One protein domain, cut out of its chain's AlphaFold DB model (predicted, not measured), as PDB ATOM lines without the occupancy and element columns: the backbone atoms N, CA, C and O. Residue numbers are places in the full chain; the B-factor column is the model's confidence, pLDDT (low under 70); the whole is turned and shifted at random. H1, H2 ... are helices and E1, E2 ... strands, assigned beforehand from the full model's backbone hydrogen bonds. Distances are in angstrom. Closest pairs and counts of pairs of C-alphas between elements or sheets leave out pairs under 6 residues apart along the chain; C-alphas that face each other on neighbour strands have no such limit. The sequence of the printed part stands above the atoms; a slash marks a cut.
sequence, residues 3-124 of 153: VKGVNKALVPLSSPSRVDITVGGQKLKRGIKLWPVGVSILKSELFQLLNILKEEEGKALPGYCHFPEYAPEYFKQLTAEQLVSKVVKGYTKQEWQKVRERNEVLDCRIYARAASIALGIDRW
ATOM      1  N   VAL A   3      31.569  58.645  27.604       93.94
ATOM      2  CA  VAL A   3      31.003  57.433  28.212       93.94
ATOM      3  C   VAL A   3      31.974  56.783  29.187       93.94
ATOM      4  O   VAL A   3      33.188  56.868  29.023       93.94
ATOM      5  N   LYS A   4      31.429  56.100  30.192       94.25
ATOM      6  CA  LYS A   4      32.174  55.204  31.078       94.25
ATOM      7  C   LYS A   4      31.425  53.884  31.201       94.25
ATOM      8  O   LYS A   4      30.278  53.880  31.637       94.25
ATOM      9  N   GLY A   5      32.068  52.777  30.842       93.75
ATOM     10  CA  GLY A   5      31.496  51.443  31.030       93.75
ATOM     11  C   GLY A   5      31.383  51.071  32.511       93.75
ATOM     12  O   GLY A   5      32.291  51.335  33.299       93.75
ATOM     13  N   VAL A   6      30.261  50.460  32.889       95.50
ATOM     14  CA  VAL A   6      29.964  49.987  34.244       95.50
ATOM     15  C   VAL A   6      29.473  48.541  34.170       95.50
ATOM     16  O   VAL A   6      28.391  48.263  33.656       95.50
ATOM     17  N   ASN A   7      30.260  47.611  34.717       90.38
ATOM     18  CA  ASN A   7      29.964  46.174  34.641       90.38
ATOM     19  C   ASN A   7      28.786  45.740  35.532       90.38
ATOM     20  O   ASN A   7      28.131  44.747  35.237       90.38
ATOM     21  N   LYS A   8      28.523  46.462  36.627       89.44
ATOM     22  CA  LYS A   8      27.448  46.172  37.594       89.44
ATOM     23  C   LYS A   8      26.421  47.305  37.641       89.44
ATOM     24  O   LYS A   8      26.097  47.813  38.709       89.44
ATOM     25  N   ALA A   9      25.994  47.775  36.473       92.94
ATOM     26  CA  ALA A   9      24.925  48.764  36.389       92.94
ATOM     27  C   ALA A   9      23.561  48.097  36.614       92.94
ATOM     28  O   ALA A   9      23.393  46.928  36.281       92.94
ATOM     29  N   LEU A  10      22.595  48.853  37.143       93.94
ATOM     30  CA  LEU A  10      21.195  48.418  37.275       93.94
ATOM     31  C   LEU A  10      20.361  48.721  36.022       93.94
ATOM     32  O   LEU A  10      19.301  48.140  35.829       93.94
ATOM     33  N   VAL A  11      20.831  49.647  35.184       96.12
ATOM     34  CA  VAL A  11      20.149  50.102  33.967       96.12
ATOM     35  C   VAL A  11      21.134  50.156  32.792       96.12
ATOM     36  O   VAL A  11      22.331  50.357  33.023       96.12
ATOM     37  N   PRO A  12      20.666  50.031  31.535       96.38
ATOM     38  CA  PRO A  12      21.536  50.086  30.356       96.38
ATOM     39  C   PRO A  12      22.292  51.415  30.201       96.38
ATOM     40  O   PRO A  12      23.447  51.441  29.775       96.38
ATOM     41  N   LEU A  13      21.656  52.527  30.574       97.19
ATOM     42  CA  LEU A  13      22.240  53.865  30.559       97.19
ATOM     43  C   LEU A  13      21.770  54.626  31.798       97.19
ATOM     44  O   LEU A  13      20.570  54.792  32.007       97.19
ATOM     45  N   SER A  14      22.705  55.074  32.630       95.62
ATOM     46  CA  SER A  14      22.386  55.893  33.803       95.62
ATOM     47  C   SER A  14      22.390  57.384  33.470       95.62
ATOM     48  O   SER A  14      22.982  57.816  32.478       95.62
ATOM     49  N   SER A  15      21.769  58.183  34.338       93.69
ATOM     50  CA  SER A  15      21.796  59.643  34.236       93.69
ATOM     51  C   SER A  15      23.235  60.176  34.187       93.69
ATOM     52  O   SER A  15      24.089  59.710  34.951       93.69
ATOM     53  N   PRO A  16      23.529  61.160  33.321       94.62
ATOM     54  CA  PRO A  16      24.872  61.700  33.198       94.62
ATOM     55  C   PRO A  16      25.261  62.539  34.416       94.62
ATOM     56  O   PRO A  16      24.464  63.337  34.912       94.62
ATOM     57  N   SER A  17      26.521  62.445  34.830       93.75
ATOM     58  CA  SER A  17      27.108  63.316  35.851       93.75
ATOM     59  C   SER A  17      28.044  64.343  35.214       93.75
ATOM     60  O   SER A  17      28.679  64.082  34.193       93.75
ATOM     61  N   ARG A  18      28.121  65.551  35.788       93.50
ATOM     62  CA  ARG A  18      29.119  66.540  35.360       93.50
ATOM     63  C   ARG A  18      30.436  66.246  36.062       93.50
ATOM     64  O   ARG A  18      30.462  66.222  37.289       93.50
ATOM     65  N   VAL A  19      31.501  66.060  35.294       91.44
ATOM     66  CA  VAL A  19      32.841  65.785  35.817       91.44
ATOM     67  C   VAL A  19      33.819  66.870  35.390       91.44
ATOM     68  O   VAL A  19      33.650  67.513  34.349       91.44
ATOM     69  N   ASP A  20      34.815  67.090  36.238       91.56
ATOM     70  CA  ASP A  20      35.910  68.012  35.973       91.56
ATOM     71  C   ASP A  20      36.859  67.384  34.948       91.56
ATOM     72  O   ASP A  20      37.111  66.178  34.983       91.56
ATOM     73  N   ILE A  21      37.387  68.199  34.038       89.94
ATOM     74  CA  ILE A  21      38.381  67.767  33.050       89.94
ATOM     75  C   ILE A  21      39.594  68.683  33.109       89.94
ATOM     76  O   ILE A  21      39.462  69.884  33.335       89.94
ATOM     77  N   THR A  22      40.779  68.125  32.891       89.25
ATOM     78  CA  THR A  22      42.007  68.908  32.744       89.25
ATOM     79  C   THR A  22      42.323  69.026  31.261       89.25
ATOM     80  O   THR A  22      42.500  68.008  30.596       89.25
ATOM     81  N   VAL A  23      42.400  70.249  30.739       85.00
ATOM     82  CA  VAL A  23      42.762  70.528  29.341       85.00
ATOM     83  C   VAL A  23      43.935  71.502  29.351       85.00
ATOM     84  O   VAL A  23      43.842  72.566  29.957       85.00
ATOM     85  N   GLY A  24      45.065  71.125  28.746       83.12
ATOM     86  CA  GLY A  24      46.256  71.986  28.688       83.12
ATOM     87  C   GLY A  24      46.795  72.421  30.060       83.12
ATOM     88  O   GLY A  24      47.238  73.552  30.213       83.12
ATOM     89  N   GLY A  25      46.691  71.563  31.083       87.19
ATOM     90  CA  GLY A  25      47.125  71.868  32.456       87.19
ATOM     91  C   GLY A  25      46.125  72.675  33.296       87.19
ATOM     92  O   GLY A  25      46.291  72.765  34.511       87.19
ATOM     93  N   GLN A  26      45.046  73.196  32.700       83.94
ATOM     94  CA  GLN A  26      43.995  73.914  33.422       83.94
ATOM     95  C   GLN A  26      42.820  72.987  33.754       83.94
ATOM     96  O   GLN A  26      42.330  72.244  32.901       83.94
ATOM     97  N   LYS A  27      42.351  73.025  35.009       85.62
ATOM     98  CA  LYS A  27      41.172  72.269  35.460       85.62
ATOM     99  C   LYS A  27      39.894  73.032  35.120       85.62
ATOM    100  O   LYS A  27      39.582  74.040  35.751       85.62
ATOM    101  N   LEU A  28      39.117  72.504  34.184       86.12
ATOM    102  CA  LEU A  28      37.769  72.966  33.893       86.12
ATOM    103  C   LEU A  28      36.770  72.204  34.771       86.12
ATOM    104  O   LEU A  28      36.491  71.020  34.550       86.12
ATOM    105  N   LYS A  29      36.217  72.890  35.773       82.50
ATOM    106  CA  LYS A  29      35.197  72.309  36.653       82.50
ATOM    107  C   LYS A  29      33.921  71.999  35.874       82.50
ATOM    108  O   LYS A  29      33.419  72.852  35.145       82.50
ATOM    109  N   ARG A  30      33.361  70.801  36.066       84.94
ATOM    110  CA  ARG A  30      32.104  70.323  35.463       84.94
ATOM    111  C   ARG A  30      32.070  70.459  33.933       84.94
ATOM    112  O   ARG A  30      30.994  70.635  33.359       84.94
ATOM    113  N   GLY A  31      33.239  70.373  33.295       84.38
ATOM    114  CA  GLY A  31      33.437  70.658  31.875       84.38
ATOM    115  C   GLY A  31      32.820  69.637  30.920       84.38
ATOM    116  O   GLY A  31      32.617  69.951  29.751       84.38
ATOM    117  N   ILE A  32      32.480  68.432  31.390       91.88
ATOM    118  CA  ILE A  32      31.849  67.413  30.545       91.88
ATOM    119  C   ILE A  32      30.754  66.640  31.278       91.88
ATOM    120  O   ILE A  32      30.814  66.425  32.488       91.88
ATOM    121  N   LYS A  33      29.741  66.205  30.522       93.62
ATOM    122  CA  LYS A  33      28.731  65.245  30.978       93.62
ATOM    123  C   LYS A  33      29.220  63.829  30.678       93.62
ATOM    124  O   LYS A  33      29.301  63.451  29.508       93.62
ATOM    125  N   LEU A  34      29.530  63.072  31.724       95.00
ATOM    126  CA  LEU A  34      29.929  61.673  31.651       95.00
ATOM    127  C   LEU A  34      28.705  60.772  31.797       95.00
ATOM    128  O   LEU A  34      27.963  60.888  32.770       95.00
ATOM    129  N   TRP A  35      28.517  59.867  30.842       96.56
ATOM    130  CA  TRP A  35      27.394  58.933  30.803       96.56
ATOM    131  C   TRP A  35      27.843  57.536  31.248       96.56
ATOM    132  O   TRP A  35      28.667  56.922  30.562       96.56
ATOM    133  N   PRO A  36      27.336  57.011  32.378       97.12
ATOM    134  CA  PRO A  36      27.599  55.634  32.777       97.12
ATOM    135  C   PRO A  36      26.795  54.661  31.906       97.12
ATOM    136  O   PRO A  36      25.565  54.725  31.860       97.12
ATOM    137  N   VAL A  37      27.495  53.757  31.225       98.06
ATOM    138  CA  VAL A  37      26.921  52.763  30.309       98.06
ATOM    139  C   VAL A  37      26.972  51.385  30.960       98.06
ATOM    140  O   VAL A  37      28.052  50.887  31.281       98.06
ATOM    141  N   GLY A  38      25.814  50.752  31.131       97.62
ATOM    142  CA  GLY A  38      25.662  49.403  31.666       97.62
ATOM    143  C   GLY A  38      26.050  48.332  30.652       97.62
ATOM    144  O   GLY A  38      25.187  47.669  30.082       97.62
ATOM    145  N   VAL A  39      27.354  48.159  30.429       97.00
ATOM    146  CA  VAL A  39      27.890  47.301  29.358       97.00
ATOM    147  C   VAL A  39      27.442  45.845  29.477       97.00
ATOM    148  O   VAL A  39      27.112  45.243  28.464       97.00
ATOM    149  N   SER A  40      27.359  45.290  30.690       96.00
ATOM    150  CA  SER A  40      26.930  43.899  30.889       96.00
ATOM    151  C   SER A  40      25.471  43.679  30.495       96.00
ATOM    152  O   SER A  40      25.162  42.662  29.884       96.00
ATOM    153  N   ILE A  41      24.585  44.632  30.816       96.75
ATOM    154  CA  ILE A  41      23.160  44.560  30.460       96.75
ATOM    155  C   ILE A  41      23.013  44.628  28.941       96.75
ATOM    156  O   ILE A  41      22.342  43.789  28.351       96.75
ATOM    157  N   LEU A  42      23.687  45.594  28.312       97.50
ATOM    158  CA  LEU A  42      23.636  45.776  26.862       97.50
ATOM    159  C   LEU A  42      24.235  44.584  26.103       97.50
ATOM    160  O   LEU A  42      23.741  44.236  25.034       97.50
ATOM    161  N   LYS A  43      25.274  43.933  26.646       97.44
ATOM    162  CA  LYS A  43      25.818  42.683  26.093       97.44
ATOM    163  C   LYS A  43      24.782  41.567  26.169       97.44
ATOM    164  O   LYS A  43      24.511  40.938  25.154       97.44
ATOM    165  N   SER A  44      24.137  41.373  27.320       96.62
ATOM    166  CA  SER A  44      23.066  40.379  27.452       96.62
ATOM    167  C   SER A  44      21.886  40.659  26.516       96.62
ATOM    168  O   SER A  44      21.361  39.728  25.912       96.62
ATOM    169  N   GLU A  45      21.464  41.918  26.368       96.44
ATOM    170  CA  GLU A  45      20.430  42.332  25.403       96.44
ATOM    171  C   GLU A  45      20.851  41.970  23.974       96.44
ATOM    172  O   GLU A  45      20.129  41.255  23.285       96.44
ATOM    173  N   LEU A  46      22.049  42.382  23.548       97.38
ATOM    174  CA  LEU A  46      22.560  42.093  22.209       97.38
ATOM    175  C   LEU A  46      22.608  40.588  21.924       97.38
ATOM    176  O   LEU A  46      22.156  40.164  20.866       97.38
ATOM    177  N   PHE A  47      23.133  39.779  22.845       96.62
ATOM    178  CA  PHE A  47      23.232  38.331  22.647       96.62
ATOM    179  C   PHE A  47      21.857  37.658  22.556       96.62
ATOM    180  O   PHE A  47      21.688  36.740  21.761       96.62
ATOM    181  N   GLN A  48      20.856  38.141  23.300       95.69
ATOM    182  CA  GLN A  48      19.473  37.682  23.134       95.69
ATOM    183  C   GLN A  48      18.926  38.040  21.746       95.69
ATOM    184  O   GLN A  48      18.348  37.182  21.088       95.69
ATOM    185  N   LEU A  49      19.166  39.266  21.264       95.62
ATOM    186  CA  LEU A  49      18.734  39.703  19.929       95.62
ATOM    187  C   LEU A  49      19.441  38.947  18.792       95.62
ATOM    188  O   LEU A  49      18.841  38.705  17.750       95.62
ATOM    189  N   LEU A  50      20.707  38.558  18.977       95.38
ATOM    190  CA  LEU A  50      21.452  37.746  18.006       95.38
ATOM    191  C   LEU A  50      20.897  36.320  17.869       95.38
ATOM    192  O   LEU A  50      21.085  35.706  16.824       95.38
ATOM    193  N   ASN A  51      20.210  35.813  18.896       93.69
ATOM    194  CA  ASN A  51      19.573  34.496  18.873       93.69
ATOM    195  C   ASN A  51      18.178  34.508  18.229       93.69
ATOM    196  O   ASN A  51      17.592  33.444  18.039       93.69
ATOM    197  N   ILE A  52      17.629  35.679  17.896       93.25
ATOM    198  CA  ILE A  52      16.355  35.770  17.181       93.25
ATOM    199  C   ILE A  52      16.590  35.326  15.737       93.25
ATOM    200  O   ILE A  52      17.376  35.933  15.008       93.25
ATOM    201  N   LEU A  53      15.903  34.263  15.324       87.06
ATOM    202  CA  LEU A  53      15.970  33.720  13.970       87.06
ATOM    203  C   LEU A  53      14.851  34.297  13.093       87.06
ATOM    204  O   LEU A  53      13.858  34.833  13.588       87.06
ATOM    205  N   LYS A  54      15.030  34.201  11.775       85.50
ATOM    206  CA  LYS A  54      13.940  34.442  10.822       85.50
ATOM    207  C   LYS A  54      12.969  33.264  10.866       85.50
ATOM    208  O   LYS A  54      13.393  32.137  11.108       85.50
ATOM    209  N   GLU A  55      11.699  33.534  10.599       82.38
ATOM    210  CA  GLU A  55      10.718  32.480  10.334       82.38
ATOM    211  C   GLU A  55      11.091  31.715   9.053       82.38
ATOM    212  O   GLU A  55      11.868  32.209   8.229       82.38
ATOM    213  N   GLU A  56      10.522  30.521   8.872       73.00
ATOM    214  CA  GLU A  56      10.763  29.669   7.695       73.00
ATOM    215  C   GLU A  56      10.452  30.396   6.372       73.00
ATOM    216  O   GLU A  56      11.134  30.196   5.370       73.00
ATOM    217  N   GLU A  57       9.504  31.334   6.394       77.94
ATOM    218  CA  GLU A  57       9.109  32.184   5.260       77.94
ATOM    219  C   GLU A  57      10.076  33.364   5.009       77.94
ATOM    220  O   GLU A  57       9.829  34.232   4.172       77.94
ATOM    221  N   GLY A  58      11.185  33.445   5.750       78.75
ATOM    222  CA  GLY A  58      12.197  34.497   5.621       78.75
ATOM    223  C   GLY A  58      11.821  35.830   6.277       78.75
ATOM    224  O   GLY A  58      12.601  36.789   6.212       78.75
ATOM    225  N   LYS A  59      10.662  35.903   6.940       84.38
ATOM    226  CA  LYS A  59      10.206  37.085   7.670       84.38
ATOM    227  C   LYS A  59      11.031  37.277   8.943       84.38
ATOM    228  O   LYS A  59      11.225  36.361   9.741       84.38
ATOM    229  N   ALA A  60      11.556  38.487   9.120       84.50
ATOM    230  CA  ALA A  60      12.321  38.849  10.304       84.50
ATOM    231  C   ALA A  60      11.377  39.173  11.470       84.50
ATOM    232  O   ALA A  60      10.495  40.023  11.341       84.50
ATOM    233  N   LEU A  61      11.590  38.514  12.607       88.31
ATOM    234  CA  LEU A  61      10.882  38.819  13.847       88.31
ATOM    235  C   LEU A  61      11.350  40.166  14.435       88.31
ATOM    236  O   LEU A  61      12.497  40.573  14.213       88.31
ATOM    237  N   PRO A  62      10.509  40.866  15.218       87.81
ATOM    238  CA  PRO A  62      10.938  42.049  15.956       87.81
ATOM    239  C   PRO A  62      12.189  41.766  16.797       87.81
ATOM    240  O   PRO A  62      12.252  40.778  17.522       87.81
ATOM    241  N   GLY A  63      13.190  42.641  16.697       88.75
ATOM    242  CA  GLY A  63      14.481  42.461  17.368       88.75
ATOM    243  C   GLY A  63      15.518  41.665  16.567       88.75
ATOM    244  O   GLY A  63      16.676  41.614  16.982       88.75
ATOM    245  N   TYR A  64      15.158  41.110  15.404       93.81
ATOM    246  CA  TYR A  64      16.118  40.469  14.507       93.81
ATOM    247  C   TYR A  64      17.250  41.433  14.116       93.81
ATOM    248  O   TYR A  64      17.028  42.558  13.655       93.81
ATOM    249  N   CYS A  65      18.497  40.989  14.284       93.56
ATOM    250  CA  CYS A  65      19.660  41.784  13.916       93.56
ATOM    251  C   CYS A  65      19.925  41.706  12.405       93.56
ATOM    252  O   CYS A  65      20.468  40.726  11.904       93.56
ATOM    253  N   HIS A  66      19.604  42.778  11.681       91.62
ATOM    254  CA  HIS A  66      19.959  42.908  10.268       91.62
ATOM    255  C   HIS A  66      21.437  43.290  10.099       91.62
ATOM    256  O   HIS A  66      21.919  44.240  10.728       91.62
ATOM    257  N   PHE A  67      22.135  42.577   9.216       92.38
ATOM    258  CA  PHE A  67      23.519  42.853   8.844       92.38
ATOM    259  C   PHE A  67      23.649  42.941   7.319       92.38
ATOM    260  O   PHE A  67      23.076  42.101   6.620       92.38
ATOM    261  N   PRO A  68      24.396  43.927   6.797       93.38
ATOM    262  CA  PRO A  68      24.982  43.853   5.466       93.38
ATOM    263  C   PRO A  68      25.887  42.629   5.308       93.38
ATOM    264  O   PRO A  68      26.228  41.953   6.282       93.38
ATOM    265  N   GLU A  69      26.333  42.391   4.080       94.38
ATOM    266  CA  GLU A  69      27.374  41.407   3.819       94.38
ATOM    267  C   GLU A  69      28.697  41.875   4.443       94.38
ATOM    268  O   GLU A  69      29.353  42.803   3.969       94.38
ATOM    269  N   TYR A  70      29.058  41.255   5.565       94.69
ATOM    270  CA  TYR A  70      30.312  41.488   6.266       94.69
ATOM    271  C   TYR A  70      31.190  40.243   6.220       94.69
ATOM    272  O   TYR A  70      30.702  39.113   6.213       94.69
ATOM    273  N   ALA A  71      32.505  40.450   6.272       96.56
ATOM    274  CA  ALA A  71      33.454  39.354   6.399       96.56
ATOM    275  C   ALA A  71      33.207  38.551   7.698       96.56
ATOM    276  O   ALA A  71      32.852  39.147   8.721       96.56
ATOM    277  N   PRO A  72      33.486  37.232   7.724       96.44
ATOM    278  CA  PRO A  72      33.304  36.394   8.916       96.44
ATOM    279  C   PRO A  72      33.993  36.930  10.179       96.44
ATOM    280  O   PRO A  72      33.518  36.724  11.295       96.44
ATOM    281  N   GLU A  73      35.106  37.647  10.009       96.44
ATOM    282  CA  GLU A  73      35.852  38.278  11.099       96.44
ATOM    283  C   GLU A  73      35.017  39.300  11.884       96.44
ATOM    284  O   GLU A  73      35.117  39.369  13.108       96.44
ATOM    285  N   TYR A  74      34.114  40.025  11.218       97.06
ATOM    286  CA  TYR A  74      33.200  40.954  11.880       97.06
ATOM    287  C   TYR A  74      32.342  40.236  12.929       97.06
ATOM    288  O   TYR A  74      32.234  40.683  14.070       97.06
ATOM    289  N   PHE A  75      31.774  39.081  12.571       96.31
ATOM    290  CA  PHE A  75      30.917  38.301  13.465       96.31
ATOM    291  C   PHE A  75      31.712  37.633  14.591       96.31
ATOM    292  O   PHE A  75      31.217  37.523  15.716       96.31
ATOM    293  N   LYS A  76      32.972  37.251  14.335       96.75
ATOM    294  CA  LYS A  76      33.888  36.776  15.383       96.75
ATOM    295  C   LYS A  76      34.175  37.869  16.414       96.75
ATOM    296  O   LYS A  76      34.175  37.568  17.607       96.75
ATOM    297  N   GLN A  77      34.368  39.113  15.980       97.81
ATOM    298  CA  GLN A  77      34.577  40.251  16.883       97.81
ATOM    299  C   GLN A  77      33.290  40.686  17.594       97.81
ATOM    300  O   GLN A  77      33.328  41.028  18.773       97.81
ATOM    301  N   LEU A  78      32.136  40.620  16.918       97.50
ATOM    302  CA  LEU A  78      30.822  40.882  17.517       97.50
ATOM    303  C   LEU A  78      30.509  39.905  18.662       97.50
ATOM    304  O   LEU A  78      29.845  40.270  19.625       97.50
ATOM    305  N   THR A  79      31.021  38.677  18.570       96.75
ATOM    306  CA  THR A  79      30.856  37.600  19.561       96.75
ATOM    307  C   THR A  79      32.152  37.308  20.331       96.75
ATOM    308  O   THR A  79      32.388  36.184  20.772       96.75
ATOM    309  N   ALA A  80      33.035  38.304  20.470       97.31
ATOM    310  CA  ALA A  80      34.363  38.148  21.077       97.31
ATOM    311  C   ALA A  80      34.366  37.951  22.601       97.31
ATOM    312  O   ALA A  80      35.423  37.715  23.188       97.31
ATOM    313  N   GLU A  81      33.208  38.045  23.246       96.81
ATOM    314  CA  GLU A  81      33.035  37.804  24.675       96.81
ATOM    315  C   GLU A  81      31.929  36.782  24.927       96.81
ATOM    316  O   GLU A  81      31.018  36.633  24.116       96.81
ATOM    317  N   GLN A  82      31.993  36.092  26.063       94.31
ATOM    318  CA  GLN A  82      30.968  35.146  26.499       94.31
ATOM    319  C   GLN A  82      30.677  35.314  27.987       94.31
ATOM    320  O   GLN A  82      31.563  35.668  28.766       94.31
ATOM    321  N   LEU A  83      29.430  35.054  28.382       94.69
ATOM    322  CA  LEU A  83      29.023  35.056  29.781       94.69
ATOM    323  C   LEU A  83      29.356  33.697  30.405       94.69
ATOM    324  O   LEU A  83      28.714  32.694  30.099       94.69
ATOM    325  N   VAL A  84      30.359  33.668  31.279       94.00
ATOM    326  CA  VAL A  84      30.848  32.448  31.929       94.00
ATOM    327  C   VAL A  84      30.400  32.426  33.387       94.00
ATOM    328  O   VAL A  84      30.540  33.410  34.112       94.00
ATOM    329  N   SER A  85      29.872  31.286  33.832       93.88
ATOM    330  CA  SER A  85      29.544  31.031  35.236       93.88
ATOM    331  C   SER A  85      30.754  30.428  35.947       93.88
ATOM    332  O   SER A  85      31.180  29.324  35.617       93.88
ATOM    333  N   LYS A  86      31.296  31.129  36.942       91.69
ATOM    334  CA  LYS A  86      32.438  30.687  37.748       91.69
ATOM    335  C   LYS A  86      32.049  30.572  39.216       91.69
ATOM    336  O   LYS A  86      31.433  31.478  39.773       91.69
ATOM    337  N   VAL A  87      32.444  29.479  39.865       92.75
ATOM    338  CA  VAL A  87      32.260  29.314  41.313       92.75
ATOM    339  C   VAL A  87      33.399  30.026  42.040       92.75
ATOM    340  O   VAL A  87      34.571  29.714  41.845       92.75
ATOM    341  N   VAL A  88      33.061  31.000  42.881       89.06
ATOM    342  CA  VAL A  88      34.015  31.750  43.705       89.06
ATOM    343  C   VAL A  88      33.545  31.687  45.151       89.06
ATOM    344  O   VAL A  88      32.463  32.171  45.472       89.06
ATOM    345  N   LYS A  89      34.364  31.096  46.032       89.88
ATOM    346  CA  LYS A  89      34.044  30.919  47.463       89.88
ATOM    347  C   LYS A  89      32.683  30.237  47.702       89.88
ATOM    348  O   LYS A  89      31.936  30.649  48.581       89.88
ATOM    349  N   GLY A  90      32.350  29.233  46.889       92.06
ATOM    350  CA  GLY A  90      31.088  28.485  46.986       92.06
ATOM    351  C   GLY A  90      29.876  29.138  46.311       92.06
ATOM    352  O   GLY A  90      28.831  28.506  46.239       92.06
ATOM    353  N   TYR A  91      30.004  30.353  45.764       90.12
ATOM    354  CA  TYR A  91      28.913  31.037  45.062       90.12
ATOM    355  C   TYR A  91      29.147  31.062  43.553       90.12
ATOM    356  O   TYR A  91      30.235  31.420  43.094       90.12
ATOM    357  N   THR A  92      28.117  30.738  42.772       91.69
ATOM    358  CA  THR A  92      28.145  30.897  41.313       91.69
ATOM    359  C   THR A  92      28.040  32.373  40.958       91.69
ATOM    360  O   THR A  92      27.063  33.044  41.285       91.69
ATOM    361  N   LYS A  93      29.053  32.886  40.267       90.44
ATOM    362  CA  LYS A  93      29.111  34.256  39.773       90.44
ATOM    363  C   LYS A  93      29.254  34.235  38.260       90.44
ATOM    364  O   LYS A  93      30.122  33.550  37.732       90.44
ATOM    365  N   GLN A  94      28.431  35.018  37.576       91.12
ATOM    366  CA  GLN A  94      28.567  35.222  36.139       91.12
ATOM    367  C   GLN A  94      29.516  36.384  35.849       91.12
ATOM    368  O   GLN A  94      29.432  37.447  36.475       91.12
ATOM    369  N   GLU A  95      30.424  36.183  34.902       92.44
ATOM    370  CA  GLU A  95      31.328  37.212  34.403       92.44
ATOM    371  C   GLU A  95      31.466  37.139  32.883       92.44
ATOM    372  O   GLU A  95      31.530  36.062  32.298       92.44
ATOM    373  N   TRP A  96      31.483  38.307  32.237       95.06
ATOM    374  CA  TRP A  96      31.802  38.409  30.818       95.06
ATOM    375  C   TRP A  96      33.305  38.220  30.643       95.06
ATOM    376  O   TRP A  96      34.098  39.002  31.173       95.06
ATOM    377  N   GLN A  97      33.686  37.176  29.918       95.25
ATOM    378  CA  GLN A  97      35.070  36.854  29.621       95.25
ATOM    379  C   GLN A  97      35.351  37.081  28.139       95.25
ATOM    380  O   GLN A  97      34.615  36.620  27.267       95.25
ATOM    381  N   LYS A  98      36.451  37.781  27.860       95.94
ATOM    382  CA  LYS A  98      36.963  37.988  26.508       95.94
ATOM    383  C   LYS A  98      37.595  36.692  26.001       95.94
ATOM    384  O   LYS A  98      38.555  36.204  26.589       95.94
ATOM    385  N   VAL A  99      37.026  36.137  24.931       95.75
ATOM    386  CA  VAL A  99      37.450  34.869  24.307       95.75
ATOM    387  C   VAL A  99      38.293  35.082  23.047       95.75
ATOM    388  O   VAL A  99      38.881  34.135  22.532       95.75
ATOM    389  N   ARG A 100      38.366  36.318  22.536       93.69
ATOM    390  CA  ARG A 100      39.190  36.703  21.378       93.69
ATOM    391  C   ARG A 100      39.962  37.979  21.656       93.69
ATOM    392  O   ARG A 100      39.527  38.795  22.454       93.69
ATOM    393  N   GLU A 101      41.075  38.181  20.961       93.75
ATOM    394  CA  GLU A 101      41.912  39.374  21.131       93.75
ATOM    395  C   GLU A 101      41.212  40.667  20.681       93.75
ATOM    396  O   GLU A 101      41.320  41.693  21.354       93.75
ATOM    397  N   ARG A 102      40.437  40.611  19.593       96.38
ATOM    398  CA  ARG A 102      39.727  41.755  19.003       96.38
ATOM    399  C   ARG A 102      38.236  41.721  19.339       96.38
ATOM    400  O   ARG A 102      37.591  40.692  19.148       96.38
ATOM    401  N   ASN A 103      37.700  42.823  19.862       97.06
ATOM    402  CA  ASN A 103      36.304  42.977  20.307       97.06
ATOM    403  C   ASN A 103      35.707  44.360  19.967       97.06
ATOM    404  O   ASN A 103      34.641  44.718  20.464       97.06
ATOM    405  N   GLU A 104      36.370  45.133  19.108       96.06
ATOM    406  CA  GLU A 104      36.008  46.510  18.769       96.06
ATOM    407  C   GLU A 104      34.588  46.586  18.195       96.06
ATOM    408  O   GLU A 104      33.823  47.485  18.534       96.06
ATOM    409  N   VAL A 105      34.200  45.599  17.379       97.69
ATOM    410  CA  VAL A 105      32.850  45.496  16.805       97.69
ATOM    411  C   VAL A 105      31.778  45.361  17.887       97.69
ATOM    412  O   VAL A 105      30.747  46.038  17.819       97.69
ATOM    413  N   LEU A 106      32.014  44.509  18.891       97.88
ATOM    414  CA  LEU A 106      31.105  44.350  20.022       97.88
ATOM    415  C   LEU A 106      30.970  45.678  20.770       97.88
ATOM    416  O   LEU A 106      29.856  46.178  20.923       97.88
ATOM    417  N   ASP A 107      32.085  46.297  21.158       96.00
ATOM    418  CA  ASP A 107      32.071  47.555  21.913       96.00
ATOM    419  C   ASP A 107      31.391  48.694  21.131       96.00
ATOM    420  O   ASP A 107      30.563  49.425  21.683       96.00
ATOM    421  N   CYS A 108      31.643  48.800  19.822       96.44
ATOM    422  CA  CYS A 108      30.953  49.743  18.944       96.44
ATOM    423  C   CYS A 108      29.436  49.522  18.936       96.44
ATOM    424  O   CYS A 108      28.678  50.489  19.057       96.44
ATOM    425  N   ARG A 109      28.968  48.270  18.834       97.06
ATOM    426  CA  ARG A 109      27.531  47.947  18.850       97.06
ATOM    427  C   ARG A 109      26.891  48.309  20.191       97.06
ATOM    428  O   ARG A 109      25.803  48.887  20.208       97.06
ATOM    429  N   ILE A 110      27.578  48.033  21.299       97.62
ATOM    430  CA  ILE A 110      27.124  48.374  22.653       97.62
ATOM    431  C   ILE A 110      27.008  49.890  22.831       97.62
ATOM    432  O   ILE A 110      25.985  50.378  23.315       97.62
ATOM    433  N   TYR A 111      28.005  50.663  22.399       96.81
ATOM    434  CA  TYR A 111      27.940  52.119  22.502       96.81
ATOM    435  C   TYR A 111      26.927  52.750  21.550       96.81
ATOM    436  O   TYR A 111      26.279  53.727  21.932       96.81
ATOM    437  N   ALA A 112      26.719  52.179  20.363       96.44
ATOM    438  CA  ALA A 112      25.641  52.597  19.474       96.44
ATOM    439  C   ALA A 112      24.265  52.394  20.131       96.44
ATOM    440  O   ALA A 112      23.440  53.310  20.109       96.44
ATOM    441  N   ARG A 113      24.037  51.253  20.799       96.81
ATOM    442  CA  ARG A 113      22.801  51.011  21.563       96.81
ATOM    443  C   ARG A 113      22.667  51.969  22.751       96.81
ATOM    444  O   ARG A 113      21.599  52.524  22.987       96.81
ATOM    445  N   ALA A 114      23.753  52.253  23.466       97.50
ATOM    446  CA  ALA A 114      23.731  53.249  24.538       97.50
ATOM    447  C   ALA A 114      23.343  54.648  24.010       97.50
ATOM    448  O   ALA A 114      22.534  55.349  24.619       97.50
ATOM    449  N   ALA A 115      23.875  55.043  22.850       96.62
ATOM    450  CA  ALA A 115      23.526  56.298  22.195       96.62
ATOM    451  C   ALA A 115      22.063  56.323  21.723       96.62
ATOM    452  O   ALA A 115      21.401  57.351  21.872       96.62
ATOM    453  N   SER A 116      21.527  55.206  21.218       95.81
ATOM    454  CA  SER A 116      20.116  55.126  20.822       95.81
ATOM    455  C   SER A 116      19.179  55.328  22.012       95.81
ATOM    456  O   SER A 116      18.185  56.046  21.896       95.81
ATOM    457  N   ILE A 117      19.528  54.770  23.176       96.50
ATOM    458  CA  ILE A 117      18.791  54.981  24.430       96.50
ATOM    459  C   ILE A 117      18.865  56.452  24.851       96.50
ATOM    460  O   ILE A 117      17.833  57.054  25.150       96.50
ATOM    461  N   ALA A 118      20.054  57.063  24.807       95.62
ATOM    462  CA  ALA A 118      20.243  58.477  25.147       95.62
ATOM    463  C   ALA A 118      19.394  59.413  24.266       95.62
ATOM    464  O   ALA A 118      18.856  60.410  24.746       95.62
ATOM    465  N   LEU A 119      19.258  59.081  22.981       94.62
ATOM    466  CA  LEU A 119      18.455  59.818  22.002       94.62
ATOM    467  C   LEU A 119      16.956  59.464  22.047       94.62
ATOM    468  O   LEU A 119      16.145  60.115  21.379       94.62
ATOM    469  N   GLY A 120      16.579  58.436  22.813       95.06
ATOM    470  CA  GLY A 120      15.213  57.930  22.902       95.06
ATOM    471  C   GLY A 120      14.683  57.377  21.581       95.06
ATOM    472  O   GLY A 120      13.492  57.529  21.324       95.06
ATOM    473  N   ILE A 121      15.556  56.790  20.753       94.12
ATOM    474  CA  ILE A 121      15.227  56.301  19.402       94.12
ATOM    475  C   ILE A 121      14.035  55.340  19.421       94.12
ATOM    476  O   ILE A 121      13.138  55.468  18.595       94.12
ATOM    477  N   ASP A 122      13.969  54.461  20.420       91.06
ATOM    478  CA  ASP A 122      12.904  53.457  20.567       91.06
ATOM    479  C   ASP A 122      11.496  54.069  20.725       91.06
ATOM    480  O   ASP A 122      10.496  53.375  20.586       91.06
ATOM    481  N   ARG A 123      11.403  55.369  21.034       93.81
ATOM    482  CA  ARG A 123      10.142  56.107  21.225       93.81
ATOM    483  C   ARG A 123       9.852  57.095  20.098       93.81
ATOM    484  O   ARG A 123       8.960  57.932  20.229       93.81
ATOM    485  N   TRP A 124      10.651  57.092  19.035       94.44
ATOM    486  CA  TRP A 124      10.447  58.022  17.933       94.44
ATOM    487  C   TRP A 124       9.190  57.649  17.142       94.44
ATOM    488  O   TRP A 124       9.037  56.487  16.768       94.44
TER     489      TRP A 124
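Overview. This is residues 3 to 124 of the 153 residues of the protein "Terminase large subunit" of Wolbachia endosymbiont wPip_Mol of Culex molestus (UniProt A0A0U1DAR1). Helices H1 and H3 meet nearly at a right angle in a small core, with the short helix H2 packed on the first part of H3, and three arms reach away from this core. The arms are the hairpin of E2 and E3, the hairpin of E4 and E5, and the loop of residues 51 to 71. The printed part has 122 residues, with three named helices and five named strands in the order E1 E2 E3 H1 H2 E4 E5 H3, a mixed class. Sheet E1 E3 E2 is mixed, and sheet E4 E5 is antiparallel. The whole is loose, with a radius of gyration of the C-alphas of 17.8 A and spans of 60 by 46 by 28 A.

Arrangement. E1, residues 3 to 5, is parallel to E3, residues 26 to 37, with N 4 and O 35 2.9 A apart, within hydrogen-bond range. E2, residues 17 to 23, forms an antiparallel hairpin with E3, with N 19 and O 32 at 2.9 A. E3 bends by 65 degrees at residue 29. H1, residues 39 to 50, touches residues 110 to 114 alone of H3, residues 104 to 118, about perpendicular at 79 degrees; the closest C-alphas, of Leu 42 and Ile 110, are 6.1 A apart. H2, residues 72 to 78, touches residues 104 to 109 alone of H3 at a steep tilt of 51 degrees, the same way; the closest C-alphas, of Leu 78 and Leu 106, are 4.3 A apart. E4, residues 81 to 88, and E5, residues 91 to 98, form an antiparallel hairpin, with N 84 and O 95 at 2.9 A. H3 and sheet E1 E3 E2 make two layers, a helix on one face of a sheet. In H1, H2 and H3 every O i to N i+4 pair is within hydrogen-bond range.

Along the chain. E1 begins at C-alpha 3, (31.003, 57.433, 28.212). E3 measures 27.4 A, E5 21.4 A and H3 20.8 A from first to last C-alpha. H3 ends at C-alpha 118, (20.243, 58.477, 25.147).

Size, cuts and confidence. The C-alphas farthest apart, of Gly 25 and Glu 57, are 61.3 A apart. The links E1 to E2 and H1 to H2 are long. The printed part has no cut, and no printed residue is under 70 in pLDDT.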